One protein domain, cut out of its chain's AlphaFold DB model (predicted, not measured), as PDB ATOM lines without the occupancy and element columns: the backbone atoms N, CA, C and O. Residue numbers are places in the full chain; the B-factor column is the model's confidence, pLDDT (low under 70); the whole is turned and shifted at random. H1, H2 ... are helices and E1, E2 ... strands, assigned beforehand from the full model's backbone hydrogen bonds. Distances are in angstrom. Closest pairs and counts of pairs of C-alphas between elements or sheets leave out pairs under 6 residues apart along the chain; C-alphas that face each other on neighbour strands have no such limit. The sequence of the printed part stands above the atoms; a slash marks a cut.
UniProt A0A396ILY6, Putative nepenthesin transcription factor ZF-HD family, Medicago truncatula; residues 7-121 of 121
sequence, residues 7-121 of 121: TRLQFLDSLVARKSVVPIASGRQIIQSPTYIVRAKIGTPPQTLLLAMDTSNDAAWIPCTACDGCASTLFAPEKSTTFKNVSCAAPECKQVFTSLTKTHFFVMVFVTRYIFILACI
ATOM      1  N   THR A   7     -40.298 -59.148  34.903       86.94
ATOM      2  CA  THR A   7     -41.539 -58.455  35.268       86.94
ATOM      3  C   THR A   7     -41.265 -57.007  35.663       86.94
ATOM      4  O   THR A   7     -41.954 -56.095  35.204       86.94
ATOM      5  N   ARG A   8     -40.213 -56.768  36.458       84.25
ATOM      6  CA  ARG A   8     -39.797 -55.405  36.814       84.25
ATOM      7  C   ARG A   8     -39.355 -54.608  35.589       84.25
ATOM      8  O   ARG A   8     -39.702 -53.437  35.483       84.25
ATOM      9  N   LEU A   9     -38.631 -55.228  34.656       84.94
ATOM     10  CA  LEU A   9     -38.223 -54.569  33.409       84.94
ATOM     11  C   LEU A   9     -39.428 -54.220  32.523       84.94
ATOM     12  O   LEU A   9     -39.542 -53.077  32.097       84.94
ATOM     13  N   GLN A  10     -40.375 -55.144  32.338       86.81
ATOM     14  CA  GLN A  10     -41.611 -54.887  31.588       86.81
ATOM     15  C   GLN A  10     -42.451 -53.767  32.214       86.81
ATOM     16  O   GLN A  10     -43.009 -52.929  31.504       86.81
ATOM     17  N   PHE A  11     -42.517 -53.719  33.547       85.62
ATOM     18  CA  PHE A  11     -43.185 -52.633  34.254       85.62
ATOM     19  C   PHE A  11     -42.495 -51.286  33.998       85.62
ATOM     20  O   PHE A  11     -43.171 -50.315  33.654       85.62
ATOM     21  N   LEU A  12     -41.161 -51.224  34.090       83.06
ATOM     22  CA  LEU A  12     -40.396 -50.008  33.796       83.06
ATOM     23  C   LEU A  12     -40.561 -49.555  32.336       83.06
ATOM     24  O   LEU A  12     -40.814 -48.374  32.100       83.06
ATOM     25  N   ASP A  13     -40.523 -50.476  31.373       83.25
ATOM     26  CA  ASP A  13     -40.749 -50.170  29.952       83.25
ATOM     27  C   ASP A  13     -42.164 -49.630  29.705       83.25
ATOM     28  O   ASP A  13     -42.349 -48.660  28.964       83.25
ATOM     29  N   SER A  14     -43.173 -50.182  30.391       84.62
ATOM     30  CA  SER A  14     -44.554 -49.688  30.306       84.62
ATOM     31  C   SER A  14     -44.712 -48.249  30.823       84.62
ATOM     32  O   SER A  14     -45.565 -47.502  30.332       84.62
ATOM     33  N   LEU A  15     -43.878 -47.832  31.783       78.62
ATOM     34  CA  LEU A  15     -43.839 -46.456  32.283       78.62
ATOM     35  C   LEU A  15     -43.139 -45.515  31.296       78.62
ATOM     36  O   LEU A  15     -43.574 -44.372  31.139       78.62
ATOM     37  N   VAL A  16     -42.091 -45.986  30.613       73.38
ATOM     38  CA  VAL A  16     -41.359 -45.211  29.598       73.38
ATOM     39  C   VAL A  16     -42.207 -44.996  28.344       73.38
ATOM     40  O   VAL A  16     -42.265 -43.874  27.850       73.38
ATOM     41  N   ALA A  17     -42.942 -46.013  27.880       63.97
ATOM     42  CA  ALA A  17     -43.821 -45.914  26.707       63.97
ATOM     43  C   ALA A  17     -44.951 -44.875  26.865       63.97
ATOM     44  O   ALA A  17     -45.486 -44.373  25.879       63.97
ATOM     45  N   ARG A  18     -45.309 -44.525  28.107       63.66
ATOM     46  CA  ARG A  18     -46.302 -43.485  28.429       63.66
ATOM     47  C   ARG A  18     -45.692 -42.091  28.600       63.66
ATOM     48  O   ARG A  18     -46.430 -41.146  28.880       63.66
ATOM     49  N   LYS A  19     -44.369 -41.945  28.488       62.12
ATOM     50  CA  LYS A  19     -43.660 -40.693  28.761       62.12
ATOM     51  C   LYS A  19     -43.240 -40.026  27.452       62.12
ATOM     52  O   LYS A  19     -42.650 -40.651  26.580       62.12
ATOM     53  N   SER A  20     -43.522 -38.733  27.329       58.69
ATOM     54  CA  SER A  20     -43.008 -37.927  26.222       58.69
ATOM     55  C   SER A  20     -41.483 -37.837  26.335       58.69
ATOM     56  O   SER A  20     -40.965 -37.345  27.342       58.69
ATOM     57  N   VAL A  21     -40.758 -38.353  25.337       64.38
ATOM     58  CA  VAL A  21     -39.297 -38.234  25.266       64.38
ATOM     59  C   VAL A  21     -38.975 -36.873  24.671       64.38
ATOM     60  O   VAL A  21     -39.098 -36.657  23.467       64.38
ATOM     61  N   VAL A  22     -38.565 -35.942  25.526       67.38
ATOM     62  CA  VAL A  22     -38.017 -34.667  25.070       67.38
ATOM     63  C   VAL A  22     -36.503 -34.835  24.923       67.38
ATOM     64  O   VAL A  22     -35.873 -35.335  25.854       67.38
ATOM     65  N   PRO A  23     -35.895 -34.480  23.777       79.69
ATOM     66  CA  PRO A  23     -34.452 -34.601  23.594       79.69
ATOM     67  C   PRO A  23     -33.700 -33.637  24.522       79.69
ATOM     68  O   PRO A  23     -33.907 -32.420  24.469       79.69
ATOM     69  N   ILE A  24     -32.818 -34.200  25.355       82.56
ATOM     70  CA  ILE A  24     -31.961 -33.488  26.312       82.56
ATOM     71  C   ILE A  24     -30.503 -33.681  25.893       82.56
ATOM     72  O   ILE A  24     -30.087 -34.801  25.596       82.56
ATOM     73  N   ALA A  25     -29.723 -32.603  25.880       85.38
ATOM     74  CA  ALA A  25     -28.297 -32.629  25.565       85.38
ATOM     75  C   ALA A  25     -27.500 -31.736  26.527       85.38
ATOM     76  O   ALA A  25     -28.041 -30.805  27.120       85.38
ATOM     77  N   SER A  26     -26.199 -31.999  26.679       85.81
ATOM     78  CA  SER A  26     -25.324 -31.102  27.440       85.81
ATOM     79  C   SER A  26     -25.138 -29.778  26.694       85.81
ATOM     80  O   SER A  26     -24.743 -29.760  25.527       85.81
ATOM     81  N   GLY A  27     -25.358 -28.663  27.387       82.75
ATOM     82  CA  GLY A  27     -25.121 -27.321  26.868       82.75
ATOM     83  C   GLY A  27     -23.645 -26.992  26.653       82.75
ATOM     84  O   GLY A  27     -23.345 -26.031  25.944       82.75
ATOM     85  N   ARG A  28     -22.717 -27.808  27.177       85.00
ATOM     86  CA  ARG A  28     -21.269 -27.571  27.056       85.00
ATOM     87  C   ARG A  28     -20.819 -27.513  25.603       85.00
ATOM     88  O   ARG A  28     -19.973 -26.698  25.260       85.00
ATOM     89  N   GLN A  29     -21.401 -28.355  24.755       77.94
ATOM     90  CA  GLN A  29     -21.013 -28.460  23.351       77.94
ATOM     91  C   GLN A  29     -21.742 -27.455  22.445       77.94
ATOM     92  O   GLN A  29     -21.270 -27.181  21.348       77.94
ATOM     93  N   ILE A  30     -22.879 -26.906  22.890       76.00
ATOM     94  CA  ILE A  30     -23.743 -26.047  22.064       76.00
ATOM     95  C   ILE A  30     -23.539 -24.567  22.402       76.00
ATOM     96  O   ILE A  30     -23.408 -23.744  21.505       76.00
ATOM     97  N   ILE A  31     -23.513 -24.230  23.694       79.38
ATOM     98  CA  ILE A  31     -23.470 -22.844  24.194       79.38
ATOM     99  C   ILE A  31     -22.381 -22.634  25.257       79.38
ATOM    100  O   ILE A  31     -22.424 -21.650  25.986       79.38
ATOM    101  N   GLN A  32     -21.447 -23.585  25.402       83.62
ATOM    102  CA  GLN A  32     -20.371 -23.555  26.406       83.62
ATOM    103  C   GLN A  32     -20.862 -23.395  27.857       83.62
ATOM    104  O   GLN A  32     -20.117 -22.975  28.739       83.62
ATOM    105  N   SER A  33     -22.110 -23.781  28.125       81.56
ATOM    106  CA  SER A  33     -22.718 -23.703  29.452       81.56
ATOM    107  C   SER A  33     -22.673 -25.064  30.152       81.56
ATOM    108  O   SER A  33     -22.866 -26.092  29.498       81.56
ATOM    109  N   PRO A  34     -22.455 -25.131  31.476       84.25
ATOM    110  CA  PRO A  34     -22.522 -26.386  32.222       84.25
ATOM    111  C   PRO A  34     -23.952 -26.940  32.372       84.25
ATOM    112  O   PRO A  34     -24.115 -28.005  32.964       84.25
ATOM    113  N   THR A  35     -24.976 -26.252  31.862       86.00
ATOM    114  CA  THR A  35     -26.386 -26.644  31.987       86.00
ATOM    115  C   THR A  35     -26.788 -27.733  30.990       86.00
ATOM    116  O   THR A  35     -26.211 -27.871  29.911       86.00
ATOM    117  N   TYR A  36     -27.804 -28.523  31.338       86.88
ATOM    118  CA  TYR A  36     -28.484 -29.395  30.379       86.88
ATOM    119  C   TYR A  36     -29.536 -28.593  29.621       86.88
ATOM    120  O   TYR A  36     -30.234 -27.770  30.209       86.88
ATOM    121  N   ILE A  37     -29.649 -28.838  28.320       87.06
ATOM    122  CA  ILE A  37     -30.574 -28.138  27.434       87.06
ATOM    123  C   ILE A  37     -31.603 -29.120  26.909       87.06
ATOM    124  O   ILE A  37     -31.268 -30.196  26.412       87.06
ATOM    125  N   VAL A  38     -32.857 -28.705  26.975       87.25
ATOM    126  CA  VAL A  38     -34.009 -29.418  26.448       87.25
ATOM    127  C   VAL A  38     -34.481 -28.711  25.186       87.25
ATOM    128  O   VAL A  38     -34.686 -27.497  25.193       87.25
ATOM    129  N   ARG A  39     -34.685 -29.457  24.096       86.19
ATOM    130  CA  ARG A  39     -35.345 -28.916  22.899       86.19
ATOM    131  C   ARG A  39     -36.839 -29.221  22.964       86.19
ATOM    132  O   ARG A  39     -37.255 -30.349  22.699       86.19
ATOM    133  N   ALA A  40     -37.633 -28.206  23.291       86.06
ATOM    134  CA  ALA A  40     -39.078 -28.313  23.459       86.06
ATOM    135  C   ALA A  40     -39.832 -27.682  22.280       86.06
ATOM    136  O   ALA A  40     -39.383 -26.702  21.687       86.06
ATOM    137  N   LYS A  41     -40.997 -28.245  21.954       87.50
ATOM    138  CA  LYS A  41     -41.966 -27.666  21.017       87.50
ATOM    139  C   LYS A  41     -43.156 -27.157  21.821       87.50
ATOM    140  O   LYS A  41     -43.806 -27.957  22.490       87.50
ATOM    141  N   ILE A  42     -43.415 -25.856  21.769       86.31
ATOM    142  CA  ILE A  42     -44.427 -25.186  22.593       86.31
ATOM    143  C   ILE A  42     -45.452 -24.499  21.690       86.31
ATOM    144  O   ILE A  42     -45.092 -23.876  20.692       86.31
ATOM    145  N   GLY A  43     -46.730 -24.603  22.056       86.25
ATOM    146  CA  GLY A  43     -47.840 -23.990  21.327       86.25
ATOM    147  C   GLY A  43     -48.344 -24.800  20.130       86.25
ATOM    148  O   GLY A  43     -47.813 -25.861  19.797       86.25
ATOM    149  N   THR A  44     -49.392 -24.282  19.490       88.69
ATOM    150  CA  THR A  44     -49.991 -24.844  18.269       88.69
ATOM    151  C   THR A  44     -50.229 -23.724  17.256       88.69
ATOM    152  O   THR A  44     -51.030 -22.844  17.548       88.69
ATOM    153  N   PRO A  45     -49.600 -23.727  16.067       91.56
ATOM    154  CA  PRO A  45     -48.552 -24.643  15.614       91.56
ATOM    155  C   PRO A  45     -47.286 -24.603  16.502       91.56
ATOM    156  O   PRO A  45     -47.024 -23.595  17.158       91.56
ATOM    157  N   PRO A  46     -46.504 -25.699  16.550       88.62
ATOM    158  CA  PRO A  46     -45.388 -25.845  17.483       88.62
ATOM    159  C   PRO A  46     -44.214 -24.910  17.171       88.62
ATOM    160  O   PRO A  46     -43.619 -24.977  16.095       88.62
ATOM    161  N   GLN A  47     -43.814 -24.113  18.160       89.50
ATOM    162  CA  GLN A  47     -42.625 -23.260  18.138       89.50
ATOM    163  C   GLN A  47     -41.485 -23.960  18.891       89.50
ATOM    164  O   GLN A  47     -41.668 -24.404  20.024       89.50
ATOM    165  N   THR A  48     -40.318 -24.121  18.260       89.19
ATOM    166  CA  THR A  48     -39.189 -24.866  18.853       89.19
ATOM    167  C   THR A  48     -38.282 -23.936  19.648       89.19
ATOM    168  O   THR A  48     -37.777 -22.961  19.098       89.19
ATOM    169  N   LEU A  49     -38.033 -24.272  20.913       86.81
ATOM    170  CA  LEU A  49     -37.217 -23.485  21.838       86.81
ATOM    171  C   LEU A  49     -36.196 -24.376  22.553       86.81
ATOM    172  O   LEU A  49     -36.421 -25.573  22.758       86.81
ATOM    173  N   LEU A  50     -35.062 -23.778  22.918       85.31
ATOM    174  CA  LEU A  50     -34.034 -24.404  23.747       85.31
ATOM    175  C   LEU A  50     -34.166 -23.876  25.170       85.31
ATOM    176  O   LEU A  50     -34.087 -22.670  25.386       85.31
ATOM    177  N   LEU A  51     -34.368 -24.780  26.124       84.19
ATOM    178  CA  LEU A  51     -34.610 -24.450  27.525       84.19
ATOM    179  C   LEU A  51     -33.522 -25.053  28.400       84.19
ATOM    180  O   LEU A  51     -33.143 -26.205  28.196       84.19
ATOM    181  N   ALA A  52     -33.041 -24.302  29.387       85.19
ATOM    182  CA  ALA A  52     -32.193 -24.867  30.426       85.19
ATOM    183  C   ALA A  52     -33.040 -25.769  31.336       85.19
ATOM    184  O   ALA A  52     -34.130 -25.389  31.759       85.19
ATOM    185  N   MET A  53     -32.548 -26.973  31.614       85.38
ATOM    186  CA  MET A  53     -33.200 -27.900  32.529       85.38
ATOM    187  C   MET A  53     -32.878 -27.504  33.966       85.38
ATOM    188  O   MET A  53     -31.750 -27.689  34.424       85.38
ATOM    189  N   ASP A  54     -33.883 -26.992  34.665       81.25
ATOM    190  CA  ASP A  54     -33.837 -26.725  36.096       81.25
ATOM    191  C   ASP A  54     -34.763 -27.713  36.811       81.25
ATOM    192  O   ASP A  54     -35.954 -27.780  36.524       81.25
ATOM    193  N   THR A  55     -34.207 -28.533  37.701       82.50
ATOM    194  CA  THR A  55     -34.971 -29.517  38.485       82.50
ATOM    195  C   THR A  55     -35.442 -28.964  39.827       82.50
ATOM    196  O   THR A  55     -36.031 -29.708  40.607       82.50
ATOM    197  N   SER A  56     -35.123 -27.706  40.142       78.31
ATOM    198  CA  SER A  56     -35.464 -27.081  41.422       78.31
ATOM    199  C   SER A  56     -36.874 -26.479  41.461       78.31
ATOM    200  O   SER A  56     -37.349 -26.134  42.542       78.31
ATOM    201  N   ASN A  57     -37.552 -26.378  40.312       70.12
ATOM    202  CA  ASN A  57     -38.864 -25.753  40.166       70.12
ATOM    203  C   ASN A  57     -39.773 -26.571  39.228       70.12
ATOM    204  O   ASN A  57     -39.314 -27.108  38.221       70.12
ATOM    205  N   ASP A  58     -41.074 -26.605  39.524       73.50
ATOM    206  CA  ASP A  58     -42.118 -27.208  38.681       73.50
ATOM    207  C   ASP A  58     -42.573 -26.291  37.522       73.50
ATOM    208  O   ASP A  58     -43.480 -26.634  36.754       73.50
ATOM    209  N   ALA A  59     -41.939 -25.124  37.381       75.88
ATOM    210  CA  ALA A  59     -42.237 -24.119  36.373       75.88
ATOM    211  C   ALA A  59     -41.021 -23.758  35.515       75.88
ATOM    212  O   ALA A  59     -39.919 -23.543  36.022       75.88
ATOM    213  N   ALA A  60     -41.246 -23.622  34.207       77.88
ATOM    214  CA  ALA A  60     -40.246 -23.137  33.261       77.88
ATOM    215  C   ALA A  60     -40.585 -21.727  32.770       77.88
ATOM    216  O   ALA A  60     -41.753 -21.400  32.585       77.88
ATOM    217  N   TRP A  61     -39.560 -20.919  32.510       77.06
ATOM    218  CA  TRP A  61     -39.696 -19.554  32.004       77.06
ATOM    219  C   TRP A  61     -39.114 -19.460  30.599       77.06
ATOM    220  O   TRP A  61     -37.969 -19.858  30.373       77.06
ATOM    221  N   ILE A  62     -39.894 -18.942  29.653       80.88
ATOM    222  CA  ILE A  62     -39.455 -18.759  28.262       80.88
ATOM    223  C   ILE A  62     -39.567 -17.286  27.863       80.88
ATOM    224  O   ILE A  62     -40.564 -16.652  28.208       80.88
ATOM    225  N   PRO A  63     -38.580 -16.714  27.156       76.94
ATOM    226  CA  PRO A  63     -38.663 -15.328  26.714       76.94
ATOM    227  C   PRO A  63     -39.711 -15.196  25.599       76.94
ATOM    228  O   PRO A  63     -39.779 -16.050  24.705       76.94
ATOM    229  N   CYS A  64     -40.527 -14.140  25.640       79.75
ATOM    230  CA  CYS A  64     -41.530 -13.869  24.607       79.75
ATOM    231  C   CYS A  64     -41.220 -12.619  23.771       79.75
ATOM    232  O   CYS A  64     -40.325 -11.838  24.093       79.75
ATOM    233  N   THR A  65     -41.956 -12.450  22.670       74.56
ATOM    234  CA  THR A  65     -41.808 -11.361  21.684       74.56
ATOM    235  C   THR A  65     -41.903  -9.947  22.261       74.56
ATOM    236  O   THR A  65     -41.446  -9.013  21.614       74.56
ATOM    237  N   ALA A  66     -42.439  -9.782  23.471       68.06
ATOM    238  CA  ALA A  66     -42.520  -8.496  24.159       68.06
ATOM    239  C   ALA A  66     -41.267  -8.150  24.993       68.06
ATOM    240  O   ALA A  66     -41.228  -7.103  25.629       68.06
ATOM    241  N   CYS A  67     -40.237  -9.004  25.010       68.81
ATOM    242  CA  CYS A  67     -39.018  -8.740  25.767       68.81
ATOM    243  C   CYS A  67     -38.037  -7.815  25.028       68.81
ATOM    244  O   CYS A  67     -37.376  -8.227  24.069       68.81
ATOM    245  N   ASP A  68     -37.846  -6.607  25.554       64.38
ATOM    246  CA  ASP A  68     -36.785  -5.698  25.120       64.38
ATOM    247  C   ASP A  68     -35.404  -6.188  25.594       64.38
ATOM    248  O   ASP A  68     -35.121  -6.266  26.791       64.38
ATOM    249  N   GLY A  69     -34.524  -6.524  24.644       67.25
ATOM    250  CA  GLY A  69     -33.151  -6.977  24.918       67.25
ATOM    251  C   GLY A  69     -32.980  -8.486  25.145       67.25
ATOM    252  O   GLY A  69     -31.895  -8.916  25.540       67.25
ATOM    253  N   CYS A  70     -34.007  -9.305  24.891       70.38
ATOM    254  CA  CYS A  70     -33.878 -10.765  24.922       70.38
ATOM    255  C   CYS A  70     -33.176 -11.341  23.675       70.38
ATOM    256  O   CYS A  70     -33.064 -10.703  22.630       70.38
ATOM    257  N   ALA A  71     -32.708 -12.588  23.796       68.19
ATOM    258  CA  ALA A  71     -32.059 -13.339  22.723       68.19
ATOM    259  C   ALA A  71     -32.968 -13.560  21.493       68.19
ATOM    260  O   ALA A  71     -34.187 -13.449  21.559       68.19
ATOM    261  N   SER A  72     -32.364 -13.955  20.369       67.94
ATOM    262  CA  SER A  72     -33.015 -14.079  19.055       67.94
ATOM    263  C   SER A  72     -34.117 -15.143  18.946       67.94
ATOM    264  O   SER A  72     -34.909 -15.109  18.008       67.94
ATOM    265  N   THR A  73     -34.166 -16.118  19.856       78.88
ATOM    266  CA  THR A  73     -35.207 -17.159  19.878       78.88
ATOM    267  C   THR A  73     -36.236 -16.855  20.954       78.88
ATOM    268  O   THR A  73     -35.977 -17.074  22.137       78.88
ATOM    269  N   LEU A  74     -37.404 -16.385  20.518       84.62
ATOM    270  CA  LEU A  74     -38.521 -15.983  21.368       84.62
ATOM    271  C   LEU A  74     -39.755 -16.827  21.063       84.62
ATOM    272  O   LEU A  74     -39.988 -17.223  19.918       84.62
ATOM    273  N   PHE A  75     -40.561 -17.071  22.090       86.19
ATOM    274  CA  PHE A  75     -41.920 -17.558  21.909       86.19
ATOM    275  C   PHE A  75     -42.821 -16.407  21.445       86.19
ATOM    276  O   PHE A  75     -42.764 -15.319  22.013       86.19
ATOM    277  N   ALA A  76     -43.660 -16.654  20.443       87.06
ATOM    278  CA  ALA A  76     -44.658 -15.721  19.924       87.06
ATOM    279  C   ALA A  76     -46.064 -16.159  20.379       87.06
ATOM    280  O   ALA A  76     -46.669 -17.017  19.716       87.06
ATOM    281  N   PRO A  77     -46.595 -15.630  21.500       83.81
ATOM    282  CA  PRO A  77     -47.924 -15.978  22.000       83.81
ATOM    283  C   PRO A  77     -49.025 -15.783  20.958       83.81
ATOM    284  O   PRO A  77     -49.894 -16.641  20.807       83.81
ATOM    285  N   GLU A  78     -48.934 -14.709  20.175       86.50
ATOM    286  CA  GLU A  78     -49.878 -14.347  19.118       86.50
ATOM    287  C   GLU A  78     -49.955 -15.371  17.976       86.50
ATOM    288  O   GLU A  78     -50.946 -15.417  17.249       86.50
ATOM    289  N   LYS A  79     -48.934 -16.226  17.825       88.12
ATOM    290  CA  LYS A  79     -48.876 -17.271  16.790       88.12
ATOM    291  C   LYS A  79     -49.325 -18.646  17.289       88.12
ATOM    292  O   LYS A  79     -49.229 -19.611  16.536       88.12
ATOM    293  N   SER A  80     -49.773 -18.766  18.540       88.56
ATOM    294  CA  SER A  80     -50.175 -20.041  19.139       88.56
ATOM    295  C   SER A  80     -51.657 -20.046  19.515       88.56
ATOM    296  O   SER A  80     -52.078 -19.357  20.436       88.56
ATOM    297  N   THR A  81     -52.447 -20.915  18.889       89.25
ATOM    298  CA  THR A  81     -53.881 -21.103  19.173       89.25
ATOM    299  C   THR A  81     -54.153 -21.761  20.525       89.25
ATOM    300  O   THR A  81     -55.240 -21.618  21.078       89.25
ATOM    301  N   THR A  82     -53.170 -22.470  21.087       86.88
ATOM    302  CA  THR A  82     -53.255 -23.058  22.433       86.88
ATOM    303  C   THR A  82     -52.720 -22.137  23.526       86.88
ATOM    304  O   THR A  82     -52.740 -22.522  24.692       86.88
ATOM    305  N   PHE A  83     -52.216 -20.946  23.178       84.81
ATOM    306  CA  PHE A  83     -51.798 -19.972  24.182       84.81
ATOM    307  C   PHE A  83     -53.036 -19.362  24.851       84.81
ATOM    308  O   PHE A  83     -53.997 -18.992  24.177       84.81
ATOM    309  N   LYS A  84     -53.021 -19.272  26.182       80.75
ATOM    310  CA  LYS A  84     -54.082 -18.645  26.974       80.75
ATOM    311  C   LYS A  84     -53.459 -17.914  28.143       80.75
ATOM    312  O   LYS A  84     -52.707 -18.526  28.892       80.75
ATOM    313  N   ASN A  85     -53.823 -16.648  28.316       76.25
ATOM    314  CA  ASN A  85     -53.345 -15.892  29.458       76.25
ATOM    315  C   ASN A  85     -53.976 -16.410  30.757       76.25
ATOM    316  O   ASN A  85     -55.154 -16.777  30.781       76.25
ATOM    317  N   VAL A  86     -53.195 -16.415  31.831       74.44
ATOM    318  CA  VAL A  86     -53.637 -16.829  33.166       74.44
ATOM    319  C   VAL A  86     -53.755 -15.586  34.027       74.44
ATOM    320  O   VAL A  86     -52.857 -14.750  34.035       74.44
ATOM    321  N   SER A  87     -54.865 -15.439  34.749       71.19
ATOM    322  CA  SER A  87     -55.025 -14.310  35.666       71.19
ATOM    323  C   SER A  87     -54.165 -14.497  36.918       71.19
ATOM    324  O   SER A  87     -53.998 -15.613  37.406       71.19
ATOM    325  N   CYS A  88     -53.683 -13.402  37.514       69.81
ATOM    326  CA  CYS A  88     -52.898 -13.469  38.756       69.81
ATOM    327  C   CYS A  88     -53.684 -14.027  39.958       69.81
ATOM    328  O   CYS A  88     -53.101 -14.391  40.974       69.81
ATOM    329  N   ALA A  89     -55.014 -14.098  39.855       74.06
ATOM    330  CA  ALA A  89     -55.872 -14.722  40.858       74.06
ATOM    331  C   ALA A  89     -55.867 -16.260  40.784       74.06
ATOM    332  O   ALA A  89     -56.372 -16.917  41.699       74.06
ATOM    333  N   ALA A  90     -55.327 -16.838  39.707       74.06
ATOM    334  CA  ALA A  90     -55.272 -18.276  39.523       74.06
ATOM    335  C   ALA A  90     -54.361 -18.936  40.583       74.06
ATOM    336  O   ALA A  90     -53.332 -18.358  40.955       74.06
ATOM    337  N   PRO A  91     -54.710 -20.135  41.089       74.38
ATOM    338  CA  PRO A  91     -53.895 -20.878  42.056       74.38
ATOM    339  C   PRO A  91     -52.430 -21.035  41.632       74.38
ATOM    340  O   PRO A  91     -51.529 -20.942  42.462       74.38
ATOM    341  N   GLU A  92     -52.212 -21.215  40.336       68.94
ATOM    342  CA  GLU A  92     -50.925 -21.359  39.669       68.94
ATOM    343  C   GLU A  92     -50.031 -20.121  39.864       68.94
ATOM    344  O   GLU A  92     -48.827 -20.243  40.076       68.94
ATOM    345  N   CYS A  93     -50.617 -18.919  39.882       68.50
ATOM    346  CA  CYS A  93     -49.872 -17.672  40.059       68.50
ATOM    347  C   CYS A  93     -49.427 -17.446  41.514       68.50
ATOM    348  O   CYS A  93     -48.503 -16.672  41.758       68.50
ATOM    349  N   LYS A  94     -50.020 -18.144  42.495       64.50
ATOM    350  CA  LYS A  94     -49.600 -18.050  43.908       64.50
ATOM    351  C   LYS A  94     -48.214 -18.641  44.159       64.50
ATOM    352  O   LYS A  94     -47.599 -18.330  45.172       64.50
ATOM    353  N   GLN A  95     -47.743 -19.506  43.260       61.69
ATOM    354  CA  GLN A  95     -46.406 -20.097  43.329       61.69
ATOM    355  C   GLN A  95     -45.323 -19.157  42.781       61.69
ATOM    356  O   GLN A  95     -44.137 -19.383  43.016       61.69
ATOM    357  N   VAL A  96     -45.713 -18.092  42.074       60.25
ATOM    358  CA  VAL A  96     -44.790 -17.079  41.567       60.25
ATOM    359  C   VAL A  96     -44.525 -16.081  42.687       60.25
ATOM    360  O   VAL A  96     -45.416 -15.337  43.093       60.25
ATOM    361  N   PHE A  97     -43.296 -16.061  43.207       52.75
ATOM    362  CA  PHE A  97     -42.880 -15.048  44.173       52.75
ATOM    363  C   PHE A  97     -43.104 -13.651  43.577       52.75
ATOM    364  O   PHE A  97     -42.497 -13.276  42.574       52.75
ATOM    365  N   THR A  98     -43.968 -12.873  44.225       45.69
ATOM    366  CA  THR A  98     -44.285 -11.469  43.926       45.69
ATOM    367  C   THR A  98     -43.111 -10.545  44.271       45.69
ATOM    368  O   THR A  98     -43.226  -9.652  45.107       45.69
ATOM    369  N   SER A  99     -41.947 -10.776  43.664       37.47
ATOM    370  CA  SER A  99     -40.788  -9.880  43.734       37.47
ATOM    371  C   SER A  99     -40.078  -9.784  42.381       37.47
ATOM    372  O   SER A  99     -38.859  -9.830  42.277       37.47
ATOM    373  N   LEU A 100     -40.859  -9.635  41.312       44.78
ATOM    374  CA  LEU A 100     -40.365  -9.078  40.058       44.78
ATOM    375  C   LEU A 100     -41.153  -7.799  39.785       44.78
ATOM    376  O   LEU A 100     -42.026  -7.740  38.931       44.78
ATOM    377  N   THR A 101     -40.814  -6.734  40.514       38.56
ATOM    378  CA  THR A 101     -41.182  -5.339  40.199       38.56
ATOM    379  C   THR A 101     -40.460  -4.816  38.949       38.56
ATOM    380  O   THR A 101     -40.234  -3.620  38.783       38.56
ATOM    381  N   LYS A 102     -40.092  -5.715  38.039       38.12
ATOM    382  CA  LYS A 102     -39.499  -5.401  36.754       38.12
ATOM    383  C   LYS A 102     -40.166  -6.324  35.752       38.12
ATOM    384  O   LYS A 102     -40.026  -7.537  35.872       38.12
ATOM    385  N   THR A 103     -40.936  -5.728  34.848       43.16
ATOM    386  CA  THR A 103     -41.650  -6.344  33.726       43.16
ATOM    387  C   THR A 103     -40.688  -7.205  32.917       43.16
ATOM    388  O   THR A 103     -40.034  -6.759  31.980       43.16
ATOM    389  N   HIS A 104     -40.518  -8.437  33.359       45.69
ATOM    390  CA  HIS A 104     -39.687  -9.425  32.723       45.69
ATOM    391  C   HIS A 104     -40.665 -10.330  31.990       45.69
ATOM    392  O   HIS A 104     -41.291 -11.185  32.604       45.69
ATOM    393  N   PHE A 105     -40.806 -10.061  30.691       50.41
ATOM    394  CA  PHE A 105     -41.696 -10.716  29.735       50.41
ATOM    395  C   PHE A 105     -41.324 -12.195  29.531       50.41
ATOM    396  O   PHE A 105     -40.851 -12.616  28.468       50.41
ATOM    397  N   PHE A 106     -41.481 -12.987  30.586       50.16
ATOM    398  CA  PHE A 106     -41.305 -14.426  30.560       50.16
ATOM    399  C   PHE A 106     -42.653 -15.104  30.664       50.16
ATOM    400  O   PHE A 106     -43.532 -14.695  31.420       50.16
ATOM    401  N   VAL A 107     -42.781 -16.191  29.916       56.44
ATOM    402  CA  VAL A 107     -43.955 -17.035  29.982       56.44
ATOM    403  C   VAL A 107     -43.688 -18.227  30.891       56.44
ATOM    404  O   VAL A 107     -42.749 -18.985  30.641       56.44
ATOM    405  N   MET A 108     -44.512 -18.382  31.930       54.88
ATOM    406  CA  MET A 108     -44.456 -19.516  32.857       54.88
ATOM    407  C   MET A 108     -45.147 -20.728  32.239       54.88
ATOM    408  O   MET A 108     -46.284 -20.615  31.794       54.88
ATOM    409  N   VAL A 109     -44.475 -21.876  32.230       58.47
ATOM    410  CA  VAL A 109     -44.957 -23.137  31.664       58.47
ATOM    411  C   VAL A 109     -45.009 -24.200  32.764       58.47
ATOM    412  O   VAL A 109     -43.967 -24.574  33.302       58.47
ATOM    413  N   PHE A 110     -46.204 -24.718  33.064       51.22
ATOM    414  CA  PHE A 110     -46.393 -25.828  34.011       51.22
ATOM    415  C   PHE A 110     -46.217 -27.192  33.329       51.22
ATOM    416  O   PHE A 110     -46.768 -27.438  32.254       51.22
ATOM    417  N   VAL A 111     -45.456 -28.092  33.963       52.00
ATOM    418  CA  VAL A 111     -45.088 -29.420  33.416       52.00
ATOM    419  C   VAL A 111     -45.960 -30.556  33.995       52.00
ATOM    420  O   VAL A 111     -45.653 -31.743  33.867       52.00
ATOM    421  N   THR A 112     -47.093 -30.245  34.629       41.03
ATOM    422  CA  THR A 112     -47.959 -31.254  35.257       41.03
ATOM    423  C   THR A 112     -48.881 -31.955  34.252       41.03
ATOM    424  O   THR A 112     -49.963 -31.507  33.901       41.03
ATOM    425  N   ARG A 113     -48.421 -33.139  33.834       38.72
ATOM    426  CA  ARG A 113     -49.108 -34.292  33.216       38.72
ATOM    427  C   ARG A 113     -49.931 -34.119  31.932       38.72
ATOM    428  O   ARG A 113     -49.910 -35.071  31.166       38.72
ATOM    429  N   TYR A 114     -50.572 -32.998  31.633       37.34
ATOM    430  CA  TYR A 114     -51.200 -32.719  30.336       37.34
ATOM    431  C   TYR A 114     -51.382 -31.203  30.190       37.34
ATOM    432  O   TYR A 114     -52.030 -30.593  31.028       37.34
ATOM    433  N   ILE A 115     -50.887 -30.642  29.081       38.66
ATOM    434  CA  ILE A 115     -51.148 -29.274  28.590       38.66
ATOM    435  C   ILE A 115     -50.413 -28.139  29.327       38.66
ATOM    436  O   ILE A 115     -50.622 -27.839  30.495       38.66
ATOM    437  N   PHE A 116     -49.556 -27.474  28.550       39.09
ATOM    438  CA  PHE A 116     -48.771 -26.308  28.919       39.09
ATOM    439  C   PHE A 116     -49.681 -25.086  29.098       39.09
ATOM    440  O   PHE A 116     -50.153 -24.506  28.119       39.09
ATOM    441  N   ILE A 117     -49.932 -24.695  30.342       40.75
ATOM    442  CA  ILE A 117     -50.550 -23.409  30.665       40.75
ATOM    443  C   ILE A 117     -49.432 -22.361  30.624       40.75
ATOM    444  O   ILE A 117     -48.449 -22.507  31.345       40.75
ATOM    445  N   LEU A 118     -49.561 -21.373  29.731       50.06
ATOM    446  CA  LEU A 118     -48.568 -20.333  29.450       50.06
ATOM    447  C   LEU A 118     -49.057 -18.983  29.997       50.06
ATOM    448  O   LEU A 118     -49.899 -18.348  29.369       50.06
ATOM    449  N   ALA A 119     -48.541 -18.524  31.136       47.03
ATOM    450  CA  ALA A 119     -48.887 -17.203  31.683       47.03
ATOM    451  C   ALA A 119     -47.901 -16.140  31.187       47.03
ATOM    452  O   ALA A 119     -46.708 -16.319  31.392       47.03
ATOM    453  N   CYS A 120     -48.371 -15.054  30.562       37.06
ATOM    454  CA  CYS A 120     -47.545 -13.874  30.287       37.06
ATOM    455  C   CYS A 120     -47.808 -12.857  31.405       37.06
ATOM    456  O   CYS A 120     -48.945 -12.400  31.542       37.06
ATOM    457  N   ILE A 121     -46.786 -12.549  32.205       44.91
ATOM    458  CA  ILE A 121     -46.822 -11.492  33.230       44.91
ATOM    459  C   ILE A 121     -46.005 -10.304  32.726       44.91
ATOM    460  O   ILE A 121     -44.943 -10.551  32.108       44.91
TER     461      ILE A 121
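Overview. This is residues 7 to 121 of the 121 residues of the protein "Putative nepenthesin transcription factor ZF-HD family" of Medicago truncatula (UniProt A0A396ILY6). An arm, residues 7 to 18 with H1, sticks out from a body of two small three-stranded sheets, which come closest through E3 and E4, with long loops around them. H2 lies at the far end of E1, and H3 grazes the second sheet. The printed part has 115 residues, ordered H1 E1 H2 E2 E3 E4 H3 E5 E6; both sheets, E1 - E2 - E3 and E4 - E5 - E6, are antiparallel. The class is mixed, helices and strands, with under half of the residues in named elements. The whole is only just compact, close to loose, with a radius of gyration of the C-alphas of 16.1 A and spans of 52 by 36 by 30 A.

Arrangement. H1, residues 7 to 16, touches no helix. E1, residues 24 to 26, is antiparallel to E2, residues 36 to 42, with N 25 and O 37 2.9 A apart. H2, residues 28 to 31, is only just not on this sheet, with 4 pairs of C-alphas within 10 A. E2 and E3, residues 47 to 52, form a hairpin, with N 38 and O 51 at 2.8 A. The closest C-alphas of E3 and E4, residues 59 to 63, are those of Leu 51 and Ile 62, 7.5 A apart. E4 is antiparallel to E5, residues 106 to 110, with N 109 and O 60 at 2.8 A. E5 and E6, residues 118 to 120, form a hairpin, with N 108 and O 119 at 3.1 A. H3, residues 91 to 95, only grazes the sheet of E4, E5 and E6 with its residues 92 to 95. In H1 every O i to N i+4 pair is within hydrogen-bond range; in H3 0 of 1 is, beside 2 of 2 O i to N i+3 pairs, and H2 is too short for an i+4 pair.

Along the chain. H1 begins at C-alpha 7 (-41.539, -58.455, 35.268) and is 14.4 A long. E2 measures 18.2 A, E3 16.2 A, E4 13.5 A and E5 13.0 A. E6 ends at C-alpha 120 (-47.545, -13.874, 30.287).

Size, cuts and confidence. The C-alphas of Thr 7 and Asp 68, the two farthest apart, are 53.9 A from each other. The printed part has no cut, and the link from E4 to H3 is long, 27 residues. The mean pLDDT of the printed part is 71.7; residues 92 to 121 are among those under 70.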